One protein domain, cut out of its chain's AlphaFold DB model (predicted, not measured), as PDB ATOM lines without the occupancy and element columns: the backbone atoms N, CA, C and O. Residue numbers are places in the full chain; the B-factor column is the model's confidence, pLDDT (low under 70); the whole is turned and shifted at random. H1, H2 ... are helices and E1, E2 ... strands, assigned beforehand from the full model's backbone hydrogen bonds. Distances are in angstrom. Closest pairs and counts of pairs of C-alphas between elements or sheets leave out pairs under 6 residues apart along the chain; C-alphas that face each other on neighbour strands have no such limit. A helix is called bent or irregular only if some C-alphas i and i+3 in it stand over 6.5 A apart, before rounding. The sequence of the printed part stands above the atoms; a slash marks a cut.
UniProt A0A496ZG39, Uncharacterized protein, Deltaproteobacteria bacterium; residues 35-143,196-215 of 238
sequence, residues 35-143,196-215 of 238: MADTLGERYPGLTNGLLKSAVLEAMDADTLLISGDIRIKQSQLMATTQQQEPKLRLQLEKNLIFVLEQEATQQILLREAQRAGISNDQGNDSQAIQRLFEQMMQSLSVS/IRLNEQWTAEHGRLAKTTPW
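AT A GLANCE: This is residues 35 to 143 and 196 to 215 of the 238 residues of an uncharacterized protein of Deltaproteobacteria bacterium (UniProt A0A496ZG39). A small four-stranded sheet forms a wall with one face bare, and the long helix H5 runs over its other face and on to H6, which packs on residues 109 to 113 of H5. At the near end of H5 stand the helical hairpin of H3 and H4, and H7, which rises from the same face of the sheet; the short H1 and H2 sit beside E1, and residues 136 to 143 stick out as a tail beyond the body. The printed part has 129 residues with seven named helices and four named strands, in the order H1 H2 E1 E2 E3 H3 H4 H5 H6 E4 H7, and its class is mixed, helices and strands. The sheet is mixed, in the order E1 E4 E2 E3. The whole is only just compact, close to loose, with a radius of gyration of the C-alphas of 16.3 A and spans of 43 by 38 by 32 A.

HOW THE PARTS SIT: H1, residues 39 to 42, touches H2, residues 50 to 53, closest at the C-alphas of Gly 40 and Lys 52, 4.6 A apart. H2 is irregular, but only just: C-alphas 50 and 53 are 6.9 A apart. The sheet holds E1, residues 55 to 57, E4, residues 197 to 199, E2, residues 63 to 67, and E3, residues 70 to 73, with E1 and E3 as its edge strands. E1 and E4 are parallel, with N 198 and O 55 within hydrogen-bond range at 2.8 A. E4 and E2 are antiparallel, with N 66 and O 197 at 2.9 A. E2 and E3 form an antiparallel hairpin, with N 67 and O 70 at 2.9 A. H1 only grazes the sheet with its residues 39 to 42, and so does H3, residues 74 to 82, with its residues 74 to 79; H2 grazes it with residues 51 to 53, only just on it with 5 pairs of C-alphas within 10 A. H3 and H4, residues 86 to 93, form a helical hairpin and touch at Thr 81 and Arg 89, whose C-alphas are 5.8 A apart, at a shallow tilt of 26 degrees. H5, residues 96 to 115, is the hub, touching three helices. It is on the sheet at a height of 9.5 A, over E2 and E3, and runs along the strands, only just, at 28 degrees to E2 on the local plane. Its residues 101 to 105 alone touch H2, closest at the C-alphas of Leu 51 and Glu 101, 6.1 A apart. Its residues 109 to 113 alone touch H6, residues 125 to 137, at a steep tilt of 65 degrees, the same way, closest at the C-alphas of Ala 113 and Leu 132, 5.5 A apart. Its residues 96 to 97 alone touch H7, residues 200 to 212, closest at the C-alphas of Ile 97 and His 206, 6.8 A apart. H7 stands up from the sheet, its line rising 61 degrees, on the same face as H5: two layers, helices on one face of a sheet. H4 and H6 are not on the sheet. Every O i to N i+4 pair is within hydrogen-bond range in H3, H5 and H6; the counts are 3 of 4 in H4 and 6 of 9 in H7, and H1 and H2 are too short for such a pair.

IN THESE COORDINATES: H1 begins at C-alpha 39, (-46.984, -38.712, -6.067). E2, the longest strand, measures 11.5 A. H5 measures 28.5 A and ends at C-alpha 115, (-35.174, -28.389, 15.600). H6 measures 18.6 A, and H7 measures 19.0 A, ending at C-alpha 212, (-59.125, -51.004, -5.631).

THE WHOLE: The two C-alphas farthest apart are those of Ala 61 and Ser 143, 51.8 A. Residues 144 to 195 are not printed, and C-alphas 143 and 196 are 36.7 A apart across this cut. Of the links that are printed whole, none is long. The mean pLDDT of the printed part is 87.8; residues 35 to 36, 121 to 123 and 208 to 215 are under 70.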
ATOM      1  N   MET A  35     -39.124 -33.263 -15.161       53.00
ATOM      2  CA  MET A  35     -39.798 -32.844 -13.944       53.00
ATOM      3  C   MET A  35     -40.270 -34.137 -13.301       53.00
ATOM      4  O   MET A  35     -41.084 -34.854 -13.876       53.00
ATOM      5  N   ALA A  36     -39.601 -34.531 -12.224       64.50
ATOM      6  CA  ALA A  36     -39.840 -35.822 -11.632       64.50
ATOM      7  C   ALA A  36     -41.238 -35.742 -11.022       64.50
ATOM      8  O   ALA A  36     -41.461 -34.941 -10.112       64.50
ATOM      9  N   ASP A  37     -42.181 -36.494 -11.601       86.25
ATOM     10  CA  ASP A  37     -43.589 -36.410 -11.225       86.25
ATOM     11  C   ASP A  37     -43.732 -36.606  -9.717       86.25
ATOM     12  O   ASP A  37     -43.178 -37.546  -9.126       86.25
ATOM     13  N   THR A  38     -44.514 -35.740  -9.083       92.44
ATOM     14  CA  THR A  38     -44.875 -35.954  -7.687       92.44
ATOM     15  C   THR A  38     -45.907 -37.077  -7.562       92.44
ATOM     16  O   THR A  38     -46.672 -37.374  -8.487       92.44
ATOM     17  N   LEU A  39     -45.981 -37.695  -6.383       91.50
ATOM     18  CA  LEU A  39     -46.984 -38.712  -6.067       91.50
ATOM     19  C   LEU A  39     -48.408 -38.201  -6.332       91.50
ATOM     20  O   LEU A  39     -49.227 -38.932  -6.885       91.50
ATOM     21  N   GLY A  40     -48.699 -36.955  -5.950       89.06
ATOM     22  CA  GLY A  40     -50.008 -36.334  -6.132       89.06
ATOM     23  C   GLY A  40     -50.363 -36.055  -7.594       89.06
ATOM     24  O   GLY A  40     -51.540 -36.140  -7.943       89.06
ATOM     25  N   GLU A  41     -49.375 -35.765  -8.444       90.25
ATOM     26  CA  GLU A  41     -49.572 -35.578  -9.887       90.25
ATOM     27  C   GLU A  41     -49.799 -36.914 -10.594       90.25
ATOM     28  O   GLU A  41     -50.763 -37.062 -11.349       90.25
ATOM     29  N   ARG A  42     -48.959 -37.919 -10.313       89.25
ATOM     30  CA  ARG A  42     -49.050 -39.226 -10.979       89.25
ATOM     31  C   ARG A  42     -50.195 -40.093 -10.453       89.25
ATOM     32  O   ARG A  42     -50.807 -40.855 -11.205       89.25
ATOM     33  N   TYR A  43     -50.519 -39.976  -9.168       87.44
ATOM     34  CA  TYR A  43     -51.584 -40.734  -8.513       87.44
ATOM     35  C   TYR A  43     -52.529 -39.811  -7.721       87.44
ATOM     36  O   TYR A  43     -52.549 -39.851  -6.486       87.44
ATOM     37  N   PRO A  44     -53.375 -39.017  -8.408       86.12
ATOM     38  CA  PRO A  44     -54.311 -38.118  -7.741       86.12
ATOM     39  C   PRO A  44     -55.217 -38.852  -6.746       86.12
ATOM     40  O   PRO A  44     -55.774 -39.908  -7.056       86.12
ATOM     41  N   GLY A  45     -55.357 -38.288  -5.544       82.56
ATOM     42  CA  GLY A  45     -56.209 -38.819  -4.473       82.56
ATOM     43  C   GLY A  45     -55.643 -40.022  -3.712       82.56
ATOM     44  O   GLY A  45     -56.293 -40.493  -2.783       82.56
ATOM     45  N   LEU A  46     -54.447 -40.511  -4.061       84.25
ATOM     46  CA  LEU A  46     -53.801 -41.622  -3.353       84.25
ATOM     47  C   LEU A  46     -53.337 -41.221  -1.946       84.25
ATOM     48  O   LEU A  46     -53.475 -41.996  -1.006       84.25
ATOM     49  N   THR A  47     -52.814 -40.002  -1.806       85.25
ATOM     50  CA  THR A  47     -52.472 -39.385  -0.521       85.25
ATOM     51  C   THR A  47     -52.924 -37.927  -0.522       85.25
ATOM     52  O   THR A  47     -52.936 -37.261  -1.559       85.25
ATOM     53  N   ASN A  48     -53.313 -37.428   0.650       79.94
ATOM     54  CA  ASN A  48     -53.721 -36.032   0.846       79.94
ATOM     55  C   ASN A  48     -52.868 -35.309   1.903       79.94
ATOM     56  O   ASN A  48     -53.125 -34.140   2.192       79.94
ATOM     57  N   GLY A  49     -51.889 -35.992   2.500       85.75
ATOM     58  CA  GLY A  49     -51.013 -35.439   3.524       85.75
ATOM     59  C   GLY A  49     -49.599 -35.192   3.007       85.75
ATOM     60  O   GLY A  49     -49.397 -34.650   1.921       85.75
ATOM     61  N   LEU A  50     -48.621 -35.562   3.831       91.75
ATOM     62  CA  LEU A  50     -47.205 -35.257   3.649       91.75
ATOM     63  C   LEU A  50     -46.660 -35.756   2.302       91.75
ATOM     64  O   LEU A  50     -45.883 -35.052   1.658       91.75
ATOM     65  N   LEU A  51     -47.052 -36.962   1.876       94.56
ATOM     66  CA  LEU A  51     -46.470 -37.598   0.691       94.56
ATOM     67  C   LEU A  51     -47.020 -37.054  -0.627       94.56
ATOM     68  O   LEU A  51     -46.472 -37.374  -1.677       94.56
ATOM     69  N   LYS A  52     -48.057 -36.210  -0.602       92.31
ATOM     70  CA  LYS A  52     -48.676 -35.668  -1.818       92.31
ATOM     71  C   LYS A  52     -47.660 -34.965  -2.729       92.31
ATOM     72  O   LYS A  52     -47.759 -35.092  -3.944       92.31
ATOM     73  N   SER A  53     -46.685 -34.260  -2.156       92.88
ATOM     74  CA  SER A  53     -45.617 -33.563  -2.888       92.88
ATOM     75  C   SER A  53     -44.289 -34.326  -2.943       92.88
ATOM     76  O   SER A  53     -43.269 -33.756  -3.326       92.88
ATOM     77  N   ALA A  54     -44.278 -35.611  -2.573       95.69
ATOM     78  CA  ALA A  54     -43.090 -36.444  -2.699       95.69
ATOM     79  C   ALA A  54     -42.768 -36.701  -4.174       95.69
ATOM     80  O   ALA A  54     -43.651 -37.062  -4.948       95.69
ATOM     81  N   VAL A  55     -41.502 -36.545  -4.540       95.81
ATOM     82  CA  VAL A  55     -40.993 -36.796  -5.889       95.81
ATOM     83  C   VAL A  55     -40.772 -38.293  -6.078       95.81
ATOM     84  O   VAL A  55     -40.149 -38.931  -5.227       95.81
ATOM     85  N   LEU A  56     -41.266 -38.857  -7.179       95.06
ATOM     86  CA  LEU A  56     -41.026 -40.257  -7.520       95.06
ATOM     87  C   LEU A  56     -39.629 -40.418  -8.126       95.06
ATOM     88  O   LEU A  56     -39.274 -39.731  -9.082       95.06
ATOM     89  N   GLU A  57     -38.834 -41.321  -7.559       94.25
ATOM     90  CA  GLU A  57     -37.454 -41.572  -7.971       94.25
ATOM     91  C   GLU A  57     -37.163 -43.079  -7.969       94.25
ATOM     92  O   GLU A  57     -37.674 -43.836  -7.135       94.25
ATOM     93  N   ALA A  58     -36.312 -43.522  -8.895       93.75
ATOM     94  CA  ALA A  58     -35.773 -44.873  -8.879       93.75
ATOM     95  C   ALA A  58     -34.836 -45.061  -7.673       93.75
ATOM     96  O   ALA A  58     -33.882 -44.308  -7.478       93.75
ATOM     97  N   MET A  59     -35.094 -46.089  -6.868       95.31
ATOM     98  CA  MET A  59     -34.314 -46.424  -5.675       95.31
ATOM     99  C   MET A  59     -34.055 -47.929  -5.619       95.31
ATOM    100  O   MET A  59     -34.669 -48.702  -6.355       95.31
ATOM    101  N   ASP A  60     -33.149 -48.356  -4.737       95.38
ATOM    102  CA  ASP A  60     -33.002 -49.777  -4.435       95.38
ATOM    103  C   ASP A  60     -34.292 -50.350  -3.828       95.38
ATOM    104  O   ASP A  60     -35.083 -49.627  -3.221       95.38
ATOM    105  N   ALA A  61     -34.495 -51.658  -3.986       91.56
ATOM    106  CA  ALA A  61     -35.748 -52.316  -3.619       91.56
ATOM    107  C   ALA A  61     -36.108 -52.190  -2.128       91.56
ATOM    108  O   ALA A  61     -37.286 -52.192  -1.795       91.56
ATOM    109  N   ASP A  62     -35.123 -52.073  -1.229       95.94
ATOM    110  CA  ASP A  62     -35.383 -51.967   0.210       95.94
ATOM    111  C   ASP A  62     -35.584 -50.514   0.661       95.94
ATOM    112  O   ASP A  62     -36.163 -50.293   1.720       95.94
ATOM    113  N   THR A  63     -35.161 -49.502  -0.098       97.75
ATOM    114  CA  THR A  63     -35.386 -48.092   0.260       97.75
ATOM    115  C   THR A  63     -36.730 -47.604  -0.280       97.75
ATOM    116  O   THR A  63     -36.940 -47.564  -1.487       97.75
ATOM    117  N   LEU A  64     -37.630 -47.170   0.612       97.19
ATOM    118  CA  LEU A  64     -38.952 -46.648   0.242       97.19
ATOM    119  C   LEU A  64     -38.993 -45.127   0.161       97.19
ATOM    120  O   LEU A  64     -39.621 -44.579  -0.739       97.19
ATOM    121  N   LEU A  65     -38.365 -44.448   1.120       98.00
ATOM    122  CA  LEU A  65     -38.436 -42.996   1.246       98.00
ATOM    123  C   LEU A  65     -37.110 -42.422   1.726       98.00
ATOM    124  O   LEU A  65     -36.484 -42.968   2.639       98.00
ATOM    125  N   ILE A  66     -36.727 -41.279   1.152       97.38
ATOM    126  CA  ILE A  66     -35.604 -40.458   1.612       97.38
ATOM    127  C   ILE A  66     -36.062 -39.004   1.794       97.38
ATOM    128  O   ILE A  66     -36.689 -38.423   0.910       97.38
ATOM    129  N   SER A  67     -35.705 -38.386   2.922       96.19
ATOM    130  CA  SER A  67     -35.892 -36.952   3.180       96.19
ATOM    131  C   SER A  67     -34.764 -36.415   4.064       96.19
ATOM    132  O   SER A  67     -34.824 -36.481   5.292       96.19
ATOM    133  N   GLY A  68     -33.723 -35.851   3.446       91.31
ATOM    134  CA  GLY A  68     -32.528 -35.414   4.173       91.31
ATOM    135  C   GLY A  68     -31.816 -36.597   4.834       91.31
ATOM    136  O   GLY A  68     -31.327 -37.484   4.140       91.31
ATOM    137  N   ASP A  69     -31.775 -36.589   6.162       91.81
ATOM    138  CA  ASP A  69     -31.240 -37.637   7.037       91.81
ATOM    139  C   ASP A  69     -32.218 -38.797   7.295       91.81
ATOM    140  O   ASP A  69     -31.804 -39.873   7.721       91.81
ATOM    141  N   ILE A  70     -33.504 -38.605   6.997       95.75
ATOM    142  CA  ILE A  70     -34.532 -39.632   7.156       95.75
ATOM    143  C   ILE A  70     -34.463 -40.615   5.986       95.75
ATOM    144  O   ILE A  70     -34.547 -40.215   4.819       95.75
ATOM    145  N   ARG A  71     -34.368 -41.909   6.305       97.19
ATOM    146  CA  ARG A  71     -34.478 -43.022   5.357       97.19
ATOM    147  C   ARG A  71     -35.411 -44.085   5.930       97.19
ATOM    148  O   ARG A  71     -35.130 -44.622   6.995       97.19
ATOM    149  N   ILE A  72     -36.465 -44.427   5.193       97.06
ATOM    150  CA  ILE A  72     -37.405 -45.492   5.570       97.06
ATOM    151  C   ILE A  72     -37.214 -46.675   4.629       97.06
ATOM    152  O   ILE A  72     -37.240 -46.517   3.405       97.06
ATOM    153  N   LYS A  73     -37.025 -47.856   5.218       96.81
ATOM    154  CA  LYS A  73     -36.834 -49.115   4.497       96.81
ATOM    155  C   LYS A  73     -38.094 -49.972   4.485       96.81
ATOM    156  O   LYS A  73     -38.876 -49.943   5.435       96.81
ATOM    157  N   GLN A  74     -38.254 -50.788   3.450       95.00
ATOM    158  CA  GLN A  74     -39.355 -51.737   3.329       95.00
ATOM    159  C   GLN A  74     -39.289 -52.779   4.439       95.00
ATOM    160  O   GLN A  74     -40.291 -53.020   5.108       95.00
ATOM    161  N   SER A  75     -38.106 -53.342   4.685       93.50
ATOM    162  CA  SER A  75     -37.869 -54.276   5.791       93.50
ATOM    163  C   SER A  75     -38.316 -53.715   7.147       93.50
ATOM    164  O   SER A  75     -38.999 -54.407   7.903       93.50
ATOM    165  N   GLN A  76     -38.008 -52.445   7.425       92.25
ATOM    166  CA  GLN A  76     -38.434 -51.758   8.646       92.25
ATOM    167  C   GLN A  76     -39.958 -51.566   8.697       92.25
ATOM    168  O   GLN A  76     -40.583 -51.902   9.701       92.25
ATOM    169  N   LEU A  77     -40.567 -51.077   7.611       92.06
ATOM    170  CA  LEU A  77     -42.014 -50.853   7.532       92.06
ATOM    171  C   LEU A  77     -42.805 -52.160   7.727       92.06
ATOM    172  O   LEU A  77     -43.836 -52.188   8.408       92.06
ATOM    173  N   MET A  78     -42.311 -53.260   7.149       91.12
ATOM    174  CA  MET A  78     -42.934 -54.578   7.277       91.12
ATOM    175  C   MET A  78     -42.768 -55.155   8.680       91.12
ATOM    176  O   MET A  78     -43.735 -55.699   9.208       91.12
ATOM    177  N   ALA A  79     -41.602 -54.999   9.312       89.38
ATOM    178  CA  ALA A  79     -41.384 -55.465  10.680       89.38
ATOM    179  C   ALA A  79     -42.397 -54.842  11.658       89.38
ATOM    180  O   ALA A  79     -43.035 -55.563  12.425       89.38
ATOM    181  N   THR A  80     -42.630 -53.528  11.567       83.62
ATOM    182  CA  THR A  80     -43.633 -52.830  12.392       83.62
ATOM    183  C   THR A  80     -45.058 -53.301  12.089       83.62
ATOM    184  O   THR A  80     -45.870 -53.475  13.000       83.62
ATOM    185  N   THR A  81     -45.367 -53.553  10.814       86.50
ATOM    186  CA  THR A  81     -46.686 -54.044  10.382       86.50
ATOM    187  C   THR A  81     -46.958 -55.465  10.888       86.50
ATOM    188  O   THR A  81     -48.072 -55.779  11.308       86.50
ATOM    189  N   GLN A  82     -45.939 -56.325  10.906       88.62
ATOM    190  CA  GLN A  82     -46.047 -57.720  11.338       88.62
ATOM    191  C   GLN A  82     -46.259 -57.882  12.847       88.62
ATOM    192  O   GLN A  82     -46.828 -58.893  13.259       88.62
ATOM    193  N   GLN A  83     -45.840 -56.899  13.648       88.06
ATOM    194  CA  GLN A  83     -46.053 -56.864  15.100       88.06
ATOM    195  C   GLN A  83     -47.500 -56.536  15.496       88.06
ATOM    196  O   GLN A  83     -47.853 -56.641  16.667       88.06
ATOM    197  N   GLN A  84     -48.339 -56.132  14.539       86.88
ATOM    198  CA  GLN A  84     -49.736 -55.794  14.794       86.88
ATOM    199  C   GLN A  84     -50.619 -57.044  14.873       86.88
ATOM    200  O   GLN A  84     -50.347 -58.074  14.251       86.88
ATOM    201  N   GLU A  85     -51.740 -56.918  15.584       88.31
ATOM    202  CA  GLU A  85     -52.768 -57.957  15.677       88.31
ATOM    203  C   GLU A  85     -53.202 -58.462  14.286       88.31
ATOM    204  O   GLU A  85     -53.360 -57.650  13.368       88.31
ATOM    205  N   PRO A  86     -53.482 -59.770  14.095       87.25
ATOM    206  CA  PRO A  86     -53.679 -60.360  12.767       87.25
ATOM    207  C   PRO A  86     -54.716 -59.646  11.890       87.25
ATOM    208  O   PRO A  86     -54.509 -59.486  10.688       87.25
ATOM    209  N   LYS A  87     -55.827 -59.186  12.484       84.06
ATOM    210  CA  LYS A  87     -56.874 -58.440  11.766       84.06
ATOM    211  C   LYS A  87     -56.394 -57.062  11.306       84.06
ATOM    212  O   LYS A  87     -56.721 -56.656  10.195       84.06
ATOM    213  N   LEU A  88     -55.632 -56.362  12.147       81.44
ATOM    214  CA  LEU A  88     -55.087 -55.043  11.838       81.44
ATOM    215  C   LEU A  88     -53.960 -55.153  10.808       81.44
ATOM    216  O   LEU A  88     -53.974 -54.431   9.816       81.44
ATOM    217  N   ARG A  89     -53.054 -56.120  10.976       88.25
ATOM    218  CA  ARG A  89     -51.985 -56.427  10.018       88.25
ATOM    219  C   ARG A  89     -52.519 -56.604   8.594       88.25
ATOM    220  O   ARG A  89     -52.041 -55.937   7.687       88.25
ATOM    221  N   LEU A  90     -53.572 -57.409   8.410       85.50
ATOM    222  CA  LEU A  90     -54.192 -57.626   7.091       85.50
ATOM    223  C   LEU A  90     -54.758 -56.345   6.462       85.50
ATOM    224  O   LEU A  90     -54.831 -56.236   5.238       85.50
ATOM    225  N   GLN A  91     -55.209 -55.389   7.274       81.94
ATOM    226  CA  GLN A  91     -55.672 -54.095   6.775       81.94
ATOM    227  C   GLN A  91     -54.493 -53.191   6.402       81.94
ATOM    228  O   GLN A  91     -54.534 -52.549   5.352       81.94
ATOM    229  N   LEU A  92     -53.440 -53.173   7.220       85.19
ATOM    230  CA  LEU A  92     -52.232 -52.380   6.984       85.19
ATOM    231  C   LEU A  92     -51.474 -52.852   5.737       85.19
ATOM    232  O   LEU A  92     -51.115 -52.026   4.905       85.19
ATOM    233  N   GLU A  93     -51.327 -54.163   5.539       85.94
ATOM    234  CA  GLU A  93     -50.691 -54.761   4.350       85.94
ATOM    235  C   GLU A  93     -51.414 -54.405   3.043       85.94
ATOM    236  O   GLU A  93     -50.795 -54.288   1.987       85.94
ATOM    237  N   LYS A  94     -52.729 -54.171   3.098       84.50
ATOM    238  CA  LYS A  94     -53.502 -53.699   1.938       84.50
ATOM    239  C   LYS A  94     -53.324 -52.205   1.662       84.50
ATOM    240  O   LYS A  94     -53.714 -51.739   0.597       84.50
ATOM    241  N   ASN A  95     -52.765 -51.458   2.612       86.19
ATOM    242  CA  ASN A  95     -52.701 -49.998   2.605       86.19
ATOM    243  C   ASN A  95     -51.295 -49.504   2.969       86.19
ATOM    244  O   ASN A  95     -51.136 -48.534   3.702       86.19
ATOM    245  N   LEU A  96     -50.255 -50.160   2.453       90.44
ATOM    246  CA  LEU A  96     -48.870 -49.868   2.838       90.44
ATOM    247  C   LEU A  96     -48.426 -48.429   2.551       90.44
ATOM    248  O   LEU A  96     -47.613 -47.893   3.296       90.44
ATOM    249  N   ILE A  97     -48.986 -47.774   1.530       90.75
ATOM    250  CA  ILE A  97     -48.727 -46.348   1.268       90.75
ATOM    251  C   ILE A  97     -49.226 -45.475   2.420       90.75
ATOM    252  O   ILE A  97     -48.535 -44.542   2.818       90.75
ATOM    253  N   PHE A  98     -50.383 -45.808   3.002       87.50
ATOM    254  CA  PHE A  98     -50.865 -45.131   4.201       87.50
ATOM    255  C   PHE A  98     -49.903 -45.367   5.367       87.50
ATOM    256  O   PHE A  98     -49.516 -44.413   6.028       87.50
ATOM    257  N   VAL A  99     -49.452 -46.606   5.593       90.25
ATOM    258  CA  VAL A  99     -48.491 -46.907   6.673       90.25
ATOM    259  C   VAL A  99     -47.194 -46.111   6.501       90.25
ATOM    260  O   VAL A  99     -46.715 -45.501   7.456       90.25
ATOM    261  N   LEU A 100     -46.667 -46.046   5.276       94.38
ATOM    262  CA  LEU A 100     -45.480 -45.259   4.955       94.38
ATOM    263  C   LEU A 100     -45.698 -43.761   5.203       94.38
ATOM    264  O   LEU A 100     -44.822 -43.105   5.758       94.38
ATOM    265  N   GLU A 101     -46.854 -43.212   4.824       92.88
ATOM    266  CA  GLU A 101     -47.185 -41.805   5.074       92.88
ATOM    267  C   GLU A 101     -47.235 -41.485   6.571       92.88
ATOM    268  O   GLU A 101     -46.773 -40.424   6.993       92.88
ATOM    269  N   GLN A 102     -47.759 -42.404   7.381       90.31
ATOM    270  CA  GLN A 102     -47.838 -42.255   8.832       90.31
ATOM    271  C   GLN A 102     -46.445 -42.248   9.468       90.31
ATOM    272  O   GLN A 102     -46.133 -41.328  10.223       90.31
ATOM    273  N   GLU A 103     -45.601 -43.215   9.099       92.69
ATOM    274  CA  GLU A 103     -44.213 -43.314   9.560       92.69
ATOM    275  C   GLU A 103     -43.401 -42.075   9.149       92.69
ATOM    276  O   GLU A 103     -42.753 -41.436   9.977       92.69
ATOM    277  N   ALA A 104     -43.494 -41.672   7.878       95.06
ATOM    278  CA  ALA A 104     -42.804 -40.492   7.365       95.06
ATOM    279  C   ALA A 104     -43.258 -39.208   8.069       95.06
ATOM    280  O   ALA A 104     -42.430 -38.370   8.426       95.06
ATOM    281  N   THR A 105     -44.564 -39.063   8.308       93.94
ATOM    282  CA  THR A 105     -45.112 -37.921   9.048       93.94
ATOM    283  C   THR A 105     -44.566 -37.881  10.470       93.94
ATOM    284  O   THR A 105     -44.116 -36.823  10.905       93.94
ATOM    285  N   GLN A 106     -44.546 -39.013  11.179       93.00
ATOM    286  CA  GLN A 106     -44.002 -39.088  12.535       93.00
ATOM    287  C   GLN A 106     -42.516 -38.712  12.568       93.00
ATOM    288  O   GLN A 106     -42.141 -37.814  13.321       93.00
ATOM    289  N   GLN A 107     -41.677 -39.328  11.728       94.38
ATOM    290  CA  GLN A 107     -40.234 -39.057  11.726       94.38
ATOM    291  C   GLN A 107     -39.910 -37.601  11.363       94.38
ATOM    292  O   GLN A 107     -39.051 -36.979  11.992       94.38
ATOM    293  N   ILE A 108     -40.623 -37.017  10.393       95.06
ATOM    294  CA  ILE A 108     -40.429 -35.607  10.039       95.06
ATOM    295  C   ILE A 108     -40.880 -34.693  11.182       95.06
ATOM    296  O   ILE A 108     -40.151 -33.764  11.517       95.06
ATOM    297  N   LEU A 109     -42.026 -34.954  11.820       94.50
ATOM    298  CA  LEU A 109     -42.481 -34.156  12.965       94.50
ATOM    299  C   LEU A 109     -41.521 -34.248  14.158       94.50
ATOM    300  O   LEU A 109     -41.293 -33.241  14.823       94.50
ATOM    301  N   LEU A 110     -40.913 -35.411  14.405       94.06
ATOM    302  CA  LEU A 110     -39.886 -35.562  15.442       94.06
ATOM    303  C   LEU A 110     -38.643 -34.735  15.139       94.06
ATOM    304  O   LEU A 110     -38.130 -34.053  16.026       94.06
ATOM    305  N   ARG A 111     -38.190 -34.734  13.883       93.44
ATOM    306  CA  ARG A 111     -37.085 -33.871  13.450       93.44
ATOM    307  C   ARG A 111     -37.417 -32.392  13.644       93.44
ATOM    308  O   ARG A 111     -36.562 -31.621  14.072       93.44
ATOM    309  N   GLU A 112     -38.647 -31.981  13.352       94.56
ATOM    310  CA  GLU A 112     -39.081 -30.599  13.572       94.56
ATOM    311  C   GLU A 112     -39.182 -30.250  15.066       94.56
ATOM    312  O   GLU A 112     -38.760 -29.165  15.462       94.56
ATOM    313  N   ALA A 113     -39.632 -31.179  15.914       94.00
ATOM    314  CA  ALA A 113     -39.611 -31.011  17.367       94.00
ATOM    315  C   ALA A 113     -38.173 -30.830  17.886       94.00
ATOM    316  O   ALA A 113     -37.893 -29.884  18.623       94.00
ATOM    317  N   GLN A 114     -37.234 -31.661  17.425       92.94
ATOM    318  CA  GLN A 114     -35.812 -31.534  17.761       92.94
ATOM    319  C   GLN A 114     -35.235 -30.183  17.316       92.94
ATOM    320  O   GLN A 114     -34.529 -29.529  18.084       92.94
ATOM    321  N   ARG A 115     -35.573 -29.718  16.106       92.94
ATOM    322  CA  ARG A 115     -35.174 -28.389  15.600       92.94
ATOM    323  C   ARG A 115     -35.752 -27.240  16.422       92.94
ATOM    324  O   ARG A 115     -35.104 -26.206  16.539       92.94
ATOM    325  N   ALA A 116     -36.934 -27.426  17.003       92.75
ATOM    326  CA  ALA A 116     -37.549 -26.481  17.929       92.75
ATOM    327  C   ALA A 116     -36.955 -26.546  19.353       92.75
ATOM    328  O   ALA A 116     -37.412 -25.820  20.233       92.75
ATOM    329  N   GLY A 117     -35.947 -27.394  19.597       93.38
ATOM    330  CA  GLY A 117     -35.334 -27.582  20.915       93.38
ATOM    331  C   GLY A 117     -36.161 -28.451  21.868       93.38
ATOM    332  O   GLY A 117     -35.893 -28.476  23.068       93.38
ATOM    333  N   ILE A 118     -37.166 -29.169  21.359       92.50
ATOM    334  CA  ILE A 118     -38.029 -30.043  22.155       92.50
ATOM    335  C   ILE A 118     -37.355 -31.408  22.278       92.50
ATOM    336  O   ILE A 118     -37.164 -32.121  21.291       92.50
ATOM    337  N   SER A 119     -37.000 -31.776  23.507       82.31
ATOM    338  CA  SER A 119     -36.377 -33.069  23.795       82.31
ATOM    339  C   SER A 119     -37.395 -34.207  23.745       82.31
ATOM    340  O   SER A 119     -38.535 -34.072  24.198       82.31
ATOM    341  N   ASN A 120     -36.951 -35.343  23.208       77.19
ATOM    342  CA  ASN A 120     -37.657 -36.614  23.280       77.19
ATOM    343  C   ASN A 120     -37.236 -37.345  24.563       77.19
ATOM    344  O   ASN A 120     -36.375 -38.226  24.543       77.19
ATOM    345  N   ASP A 121     -37.782 -36.910  25.698       69.25
ATOM    346  CA  ASP A 121     -37.447 -37.493  26.995       69.25
ATOM    347  C   ASP A 121     -37.898 -38.963  27.029       69.25
ATOM    348  O   ASP A 121     -39.069 -39.272  26.811       69.25
ATOM    349  N   GLN A 122     -36.958 -39.876  27.295       64.94
ATOM    350  CA  GLN A 122     -37.210 -41.313  27.500       64.94
ATOM    351  C   GLN A 122     -37.925 -42.044  26.339       64.94
ATOM    352  O   GLN A 122     -38.529 -43.092  26.558       64.94
ATOM    353  N   GLY A 123     -37.833 -41.537  25.103       69.50
ATOM    354  CA  GLY A 123     -38.416 -42.190  23.922       69.50
ATOM    355  C   GLY A 123     -39.924 -41.974  23.759       69.50
ATOM    356  O   GLY A 123     -40.591 -42.762  23.089       69.50
ATOM    357  N   ASN A 124     -40.481 -40.927  24.372       84.62
ATOM    358  CA  ASN A 124     -41.872 -40.544  24.164       84.62
ATOM    359  C   ASN A 124     -42.047 -39.605  22.955       84.62
ATOM    360  O   ASN A 124     -42.344 -38.413  23.088       84.62
ATOM    361  N   ASP A 125     -41.928 -40.184  21.760       87.81
ATOM    362  CA  ASP A 125     -42.109 -39.498  20.474       87.81
ATOM    363  C   ASP A 125     -43.428 -38.713  20.401       87.81
ATOM    364  O   ASP A 125     -43.478 -37.569  19.943       87.81
ATOM    365  N   SER A 126     -44.513 -39.320  20.891       87.25
ATOM    366  CA  SER A 126     -45.847 -38.714  20.853       87.25
ATOM    367  C   SER A 126     -45.911 -37.434  21.684       87.25
ATOM    368  O   SER A 126     -46.517 -36.452  21.253       87.25
ATOM    369  N   GLN A 127     -45.251 -37.412  22.845       89.81
ATOM    370  CA  GLN A 127     -45.201 -36.230  23.699       89.81
ATOM    371  C   GLN A 127     -44.348 -35.115  23.086       89.81
ATOM    372  O   GLN A 127     -44.730 -33.949  23.170       89.81
ATOM    373  N   ALA A 128     -43.228 -35.445  22.436       92.31
ATOM    374  CA  ALA A 128     -42.409 -34.448  21.745       92.31
ATOM    375  C   ALA A 128     -43.192 -33.766  20.606       92.31
ATOM    376  O   ALA A 128     -43.221 -32.536  20.519       92.31
ATOM    377  N   ILE A 129     -43.901 -34.551  19.788       91.56
ATOM    378  CA  ILE A 129     -44.769 -34.030  18.719       91.56
ATOM    379  C   ILE A 129     -45.928 -33.203  19.300       91.56
ATOM    380  O   ILE A 129     -46.274 -32.152  18.761       91.56
ATOM    381  N   GLN A 130     -46.519 -33.636  20.416       90.06
ATOM    382  CA  GLN A 130     -47.574 -32.874  21.084       90.06
ATOM    383  C   GLN A 130     -47.075 -31.498  21.546       90.06
ATOM    384  O   GLN A 130     -47.721 -30.496  21.245       90.06
ATOM    385  N   ARG A 131     -45.915 -31.431  22.212       91.81
ATOM    386  CA  ARG A 131     -45.311 -30.159  22.646       91.81
ATOM    387  C   ARG A 131     -45.023 -29.233  21.459       91.81
ATOM    388  O   ARG A 131     -45.229 -28.027  21.571       91.81
ATOM    389  N   LEU A 132     -44.599 -29.787  20.315       94.12
ATOM    390  CA  LEU A 132     -44.399 -29.019  19.080       94.12
ATOM    391  C   LEU A 132     -45.703 -28.343  18.640       94.12
ATOM    392  O   LEU A 132     -45.720 -27.137  18.388       94.12
ATOM    393  N   PHE A 133     -46.803 -29.097  18.584       92.06
ATOM    394  CA  PHE A 133     -48.110 -28.536  18.238       92.06
ATOM    395  C   PHE A 133     -48.596 -27.518  19.268       92.06
ATOM    396  O   PHE A 133     -49.061 -26.449  18.881       92.06
ATOM    397  N   GLU A 134     -48.445 -27.800  20.561       90.88
ATOM    398  CA  GLU A 134     -48.812 -26.871  21.631       90.88
ATOM    399  C   GLU A 134     -48.078 -25.537  21.487       90.88
ATOM    400  O   GLU A 134     -48.731 -24.496  21.499       90.88
ATOM    401  N   GLN A 135     -46.759 -25.556  21.259       91.69
ATOM    402  CA  GLN A 135     -45.957 -24.349  21.044       91.69
ATOM    403  C   GLN A 135     -46.434 -23.544  19.831       91.69
ATOM    404  O   GLN A 135     -46.565 -22.324  19.925       91.69
ATOM    405  N   MET A 136     -46.752 -24.205  18.713       89.50
ATOM    406  CA  MET A 136     -47.302 -23.520  17.536       89.50
ATOM    407  C   MET A 136     -48.680 -22.901  17.811       89.50
ATOM    408  O   MET A 136     -49.003 -21.848  17.266       89.50
ATOM    409  N   MET A 137     -49.484 -23.531  18.673       91.06
ATOM    410  CA  MET A 137     -50.850 -23.112  18.996       91.06
ATOM    411  C   MET A 137     -50.955 -22.034  20.079       91.06
ATOM    412  O   MET A 137     -52.044 -21.489  20.250       91.06
ATOM    413  N   GLN A 138     -49.873 -21.688  20.786       88.44
ATOM    414  CA  GLN A 138     -49.910 -20.728  21.904       88.44
ATOM    415  C   GLN A 138     -50.468 -19.353  21.519       88.44
ATOM    416  O   GLN A 138     -51.141 -18.716  22.325       88.44
ATOM    417  N   SER A 139     -50.222 -18.900  20.289       84.88
ATOM    418  CA  SER A 139     -50.692 -17.600  19.800       84.88
ATOM    419  C   SER A 139     -52.041 -17.660  19.078       84.88
ATOM    420  O   SER A 139     -52.475 -16.649  18.524       84.88
ATOM    421  N   LEU A 140     -52.706 -18.822  19.017       90.88
ATOM    422  CA  LEU A 140     -54.005 -18.932  18.354       90.88
ATOM    423  C   LEU A 140     -55.111 -18.331  19.216       90.88
ATOM    424  O   LEU A 140     -55.424 -18.816  20.302       90.88
ATOM    425  N   SER A 141     -55.784 -17.334  18.656       92.31
ATOM    426  CA  SER A 141     -56.995 -16.750  19.215       92.31
ATOM    427  C   SER A 141     -58.078 -16.604  18.150       92.31
ATOM    428  O   SER A 141     -57.818 -16.609  16.941       92.31
ATOM    429  N   VAL A 142     -59.316 -16.455  18.608       93.62
ATOM    430  CA  VAL A 142     -60.463 -16.108  17.765       93.62
ATOM    431  C   VAL A 142     -60.895 -14.702  18.138       93.62
ATOM    432  O   VAL A 142     -61.212 -14.433  19.298       93.62
ATOM    433  N   SER A 143     -60.875 -13.803  17.163       95.44
ATOM    434  CA  SER A 143     -61.334 -12.430  17.345       95.44
ATOM    435  C   SER A 143     -62.860 -12.352  17.354       95.44
ATOM    436  O   SER A 143     -63.558 -13.199  16.797       95.44
ATOM    437  N   ILE A 196     -38.937 -34.666  -0.175       96.38
ATOM    438  CA  ILE A 196     -39.229 -36.087  -0.002       96.38
ATOM    439  C   ILE A 196     -39.085 -36.773  -1.355       96.38
ATOM    440  O   ILE A 196     -39.683 -36.333  -2.336       96.38
ATOM    441  N   ARG A 197     -38.306 -37.852  -1.390       96.88
ATOM    442  CA  ARG A 197     -38.168 -38.734  -2.548       96.88
ATOM    443  C   ARG A 197     -38.737 -40.096  -2.186       96.88
ATOM    444  O   ARG A 197     -38.479 -40.591  -1.087       96.88
ATOM    445  N   LEU A 198     -39.529 -40.663  -3.083       96.94
ATOM    446  CA  LEU A 198     -40.306 -41.876  -2.870       96.94
ATOM    447  C   LEU A 198     -39.975 -42.899  -3.958       96.94
ATOM    448  O   LEU A 198     -39.894 -42.543  -5.132       96.94
ATOM    449  N   ASN A 199     -39.813 -44.163  -3.569       96.81
ATOM    450  CA  ASN A 199     -39.494 -45.246  -4.491       96.81
ATOM    451  C   ASN A 199     -40.614 -45.429  -5.524       96.81
ATOM    452  O   ASN A 199     -41.735 -45.838  -5.200       96.81
ATOM    453  N   GLU A 200     -40.296 -45.127  -6.778       94.50
ATOM    454  CA  GLU A 200     -41.232 -45.156  -7.897       94.50
ATOM    455  C   GLU A 200     -41.813 -46.554  -8.148       94.50
ATOM    456  O   GLU A 200     -43.028 -46.701  -8.293       94.50
ATOM    457  N   GLN A 201     -40.963 -47.587  -8.165       92.56
ATOM    458  CA  GLN A 201     -41.374 -48.958  -8.480       92.56
ATOM    459  C   GLN A 201     -42.312 -49.515  -7.410       92.56
ATOM    460  O   GLN A 201     -43.394 -50.016  -7.726       92.56
ATOM    461  N   TRP A 202     -41.938 -49.350  -6.142       94.06
ATOM    462  CA  TRP A 202     -42.758 -49.773  -5.010       94.06
ATOM    463  C   TRP A 202     -44.098 -49.024  -4.969       94.06
ATOM    464  O   TRP A 202     -45.159 -49.614  -4.751       94.06
ATOM    465  N   THR A 203     -44.082 -47.717  -5.252       93.44
ATOM    466  CA  THR A 203     -45.309 -46.910  -5.322       93.44
ATOM    467  C   THR A 203     -46.228 -47.385  -6.442       93.44
ATOM    468  O   THR A 203     -47.441 -47.446  -6.244       93.44
ATOM    469  N   ALA A 204     -45.691 -47.752  -7.606       90.81
ATOM    470  CA  ALA A 204     -46.496 -48.275  -8.705       90.81
ATOM    471  C   ALA A 204     -47.181 -49.605  -8.338       90.81
ATOM    472  O   ALA A 204     -48.364 -49.790  -8.643       90.81
ATOM    473  N   GLU A 205     -46.471 -50.494  -7.638       89.44
ATOM    474  CA  GLU A 205     -47.001 -51.772  -7.156       89.44
ATOM    475  C   GLU A 205     -48.148 -51.573  -6.154       89.44
ATOM    476  O   GLU A 205     -49.258 -52.086  -6.341       89.44
ATOM    477  N   HIS A 206     -47.921 -50.763  -5.119       85.38
ATOM    478  CA  HIS A 206     -48.879 -50.604  -4.024       85.38
ATOM    479  C   HIS A 206     -49.953 -49.539  -4.286       85.38
ATOM    480  O   HIS A 206     -51.061 -49.630  -3.750       85.38
ATOM    481  N   GLY A 207     -49.693 -48.570  -5.165       75.44
ATOM    482  CA  GLY A 207     -50.642 -47.519  -5.541       75.44
ATOM    483  C   GLY A 207     -51.840 -48.065  -6.313       75.44
ATOM    484  O   GLY A 207     -52.960 -47.570  -6.170       75.44
ATOM    485  N   ARG A 208     -51.641 -49.142  -7.084       69.75
ATOM    486  CA  ARG A 208     -52.728 -49.837  -7.791       69.75
ATOM    487  C   ARG A 208     -53.624 -50.629  -6.833       69.75
ATOM    488  O   ARG A 208     -54.839 -50.618  -7.004       69.75
ATOM    489  N   LEU A 209     -53.031 -51.271  -5.823       61.94
ATOM    490  CA  LEU A 209     -53.741 -52.048  -4.795       61.94
ATOM    491  C   LEU A 209     -54.593 -51.155  -3.877       61.94
ATOM    492  O   LEU A 209     -55.703 -51.540  -3.497       61.94
ATOM    493  N   ALA A 210     -54.104 -49.947  -3.582       58.88
ATOM    494  CA  ALA A 210     -54.818 -48.952  -2.788       58.88
ATOM    495  C   ALA A 210     -56.054 -48.390  -3.517       58.88
ATOM    496  O   ALA A 210     -57.102 -48.217  -2.903       58.88
ATOM    497  N   LYS A 211     -55.992 -48.173  -4.842       59.56
ATOM    498  CA  LYS A 211     -57.151 -47.684  -5.625       59.56
ATOM    499  C   LYS A 211     -58.331 -48.663  -5.648       59.56
ATOM    500  O   LYS A 211     -59.473 -48.229  -5.742       59.56
ATOM    501  N   THR A 212     -58.075 -49.969  -5.583       54.06
ATOM    502  CA  THR A 212     -59.125 -51.004  -5.631       54.06
ATOM    503  C   THR A 212     -59.635 -51.427  -4.258       54.06
ATOM    504  O   THR A 212     -60.599 -52.183  -4.173       54.06
ATOM    505  N   THR A 213     -58.996 -50.961  -3.185       50.47
ATOM    506  CA  THR A 213     -59.334 -51.337  -1.813       50.47
ATOM    507  C   THR A 213     -59.703 -50.070  -1.053       50.47
ATOM    508  O   THR A 213     -58.805 -49.378  -0.580       50.47
ATOM    509  N   PRO A 214     -61.000 -49.730  -0.915       52.53
ATOM    510  CA  PRO A 214     -61.389 -48.607  -0.078       52.53
ATOM    511  C   PRO A 214     -60.856 -48.852   1.334       52.53
ATOM    512  O   PRO A 214     -61.149 -49.887   1.941       52.53
ATOM    513  N   TRP A 215     -60.064 -47.923   1.860       51.00
ATOM    514  CA  TRP A 215     -59.711 -47.953   3.271       51.00
ATOM    515  C   TRP A 215     -60.985 -47.732   4.095       51.00
ATOM    516  O   TRP A 215     -61.538 -46.635   4.108       51.00
TER     517      TRP A 215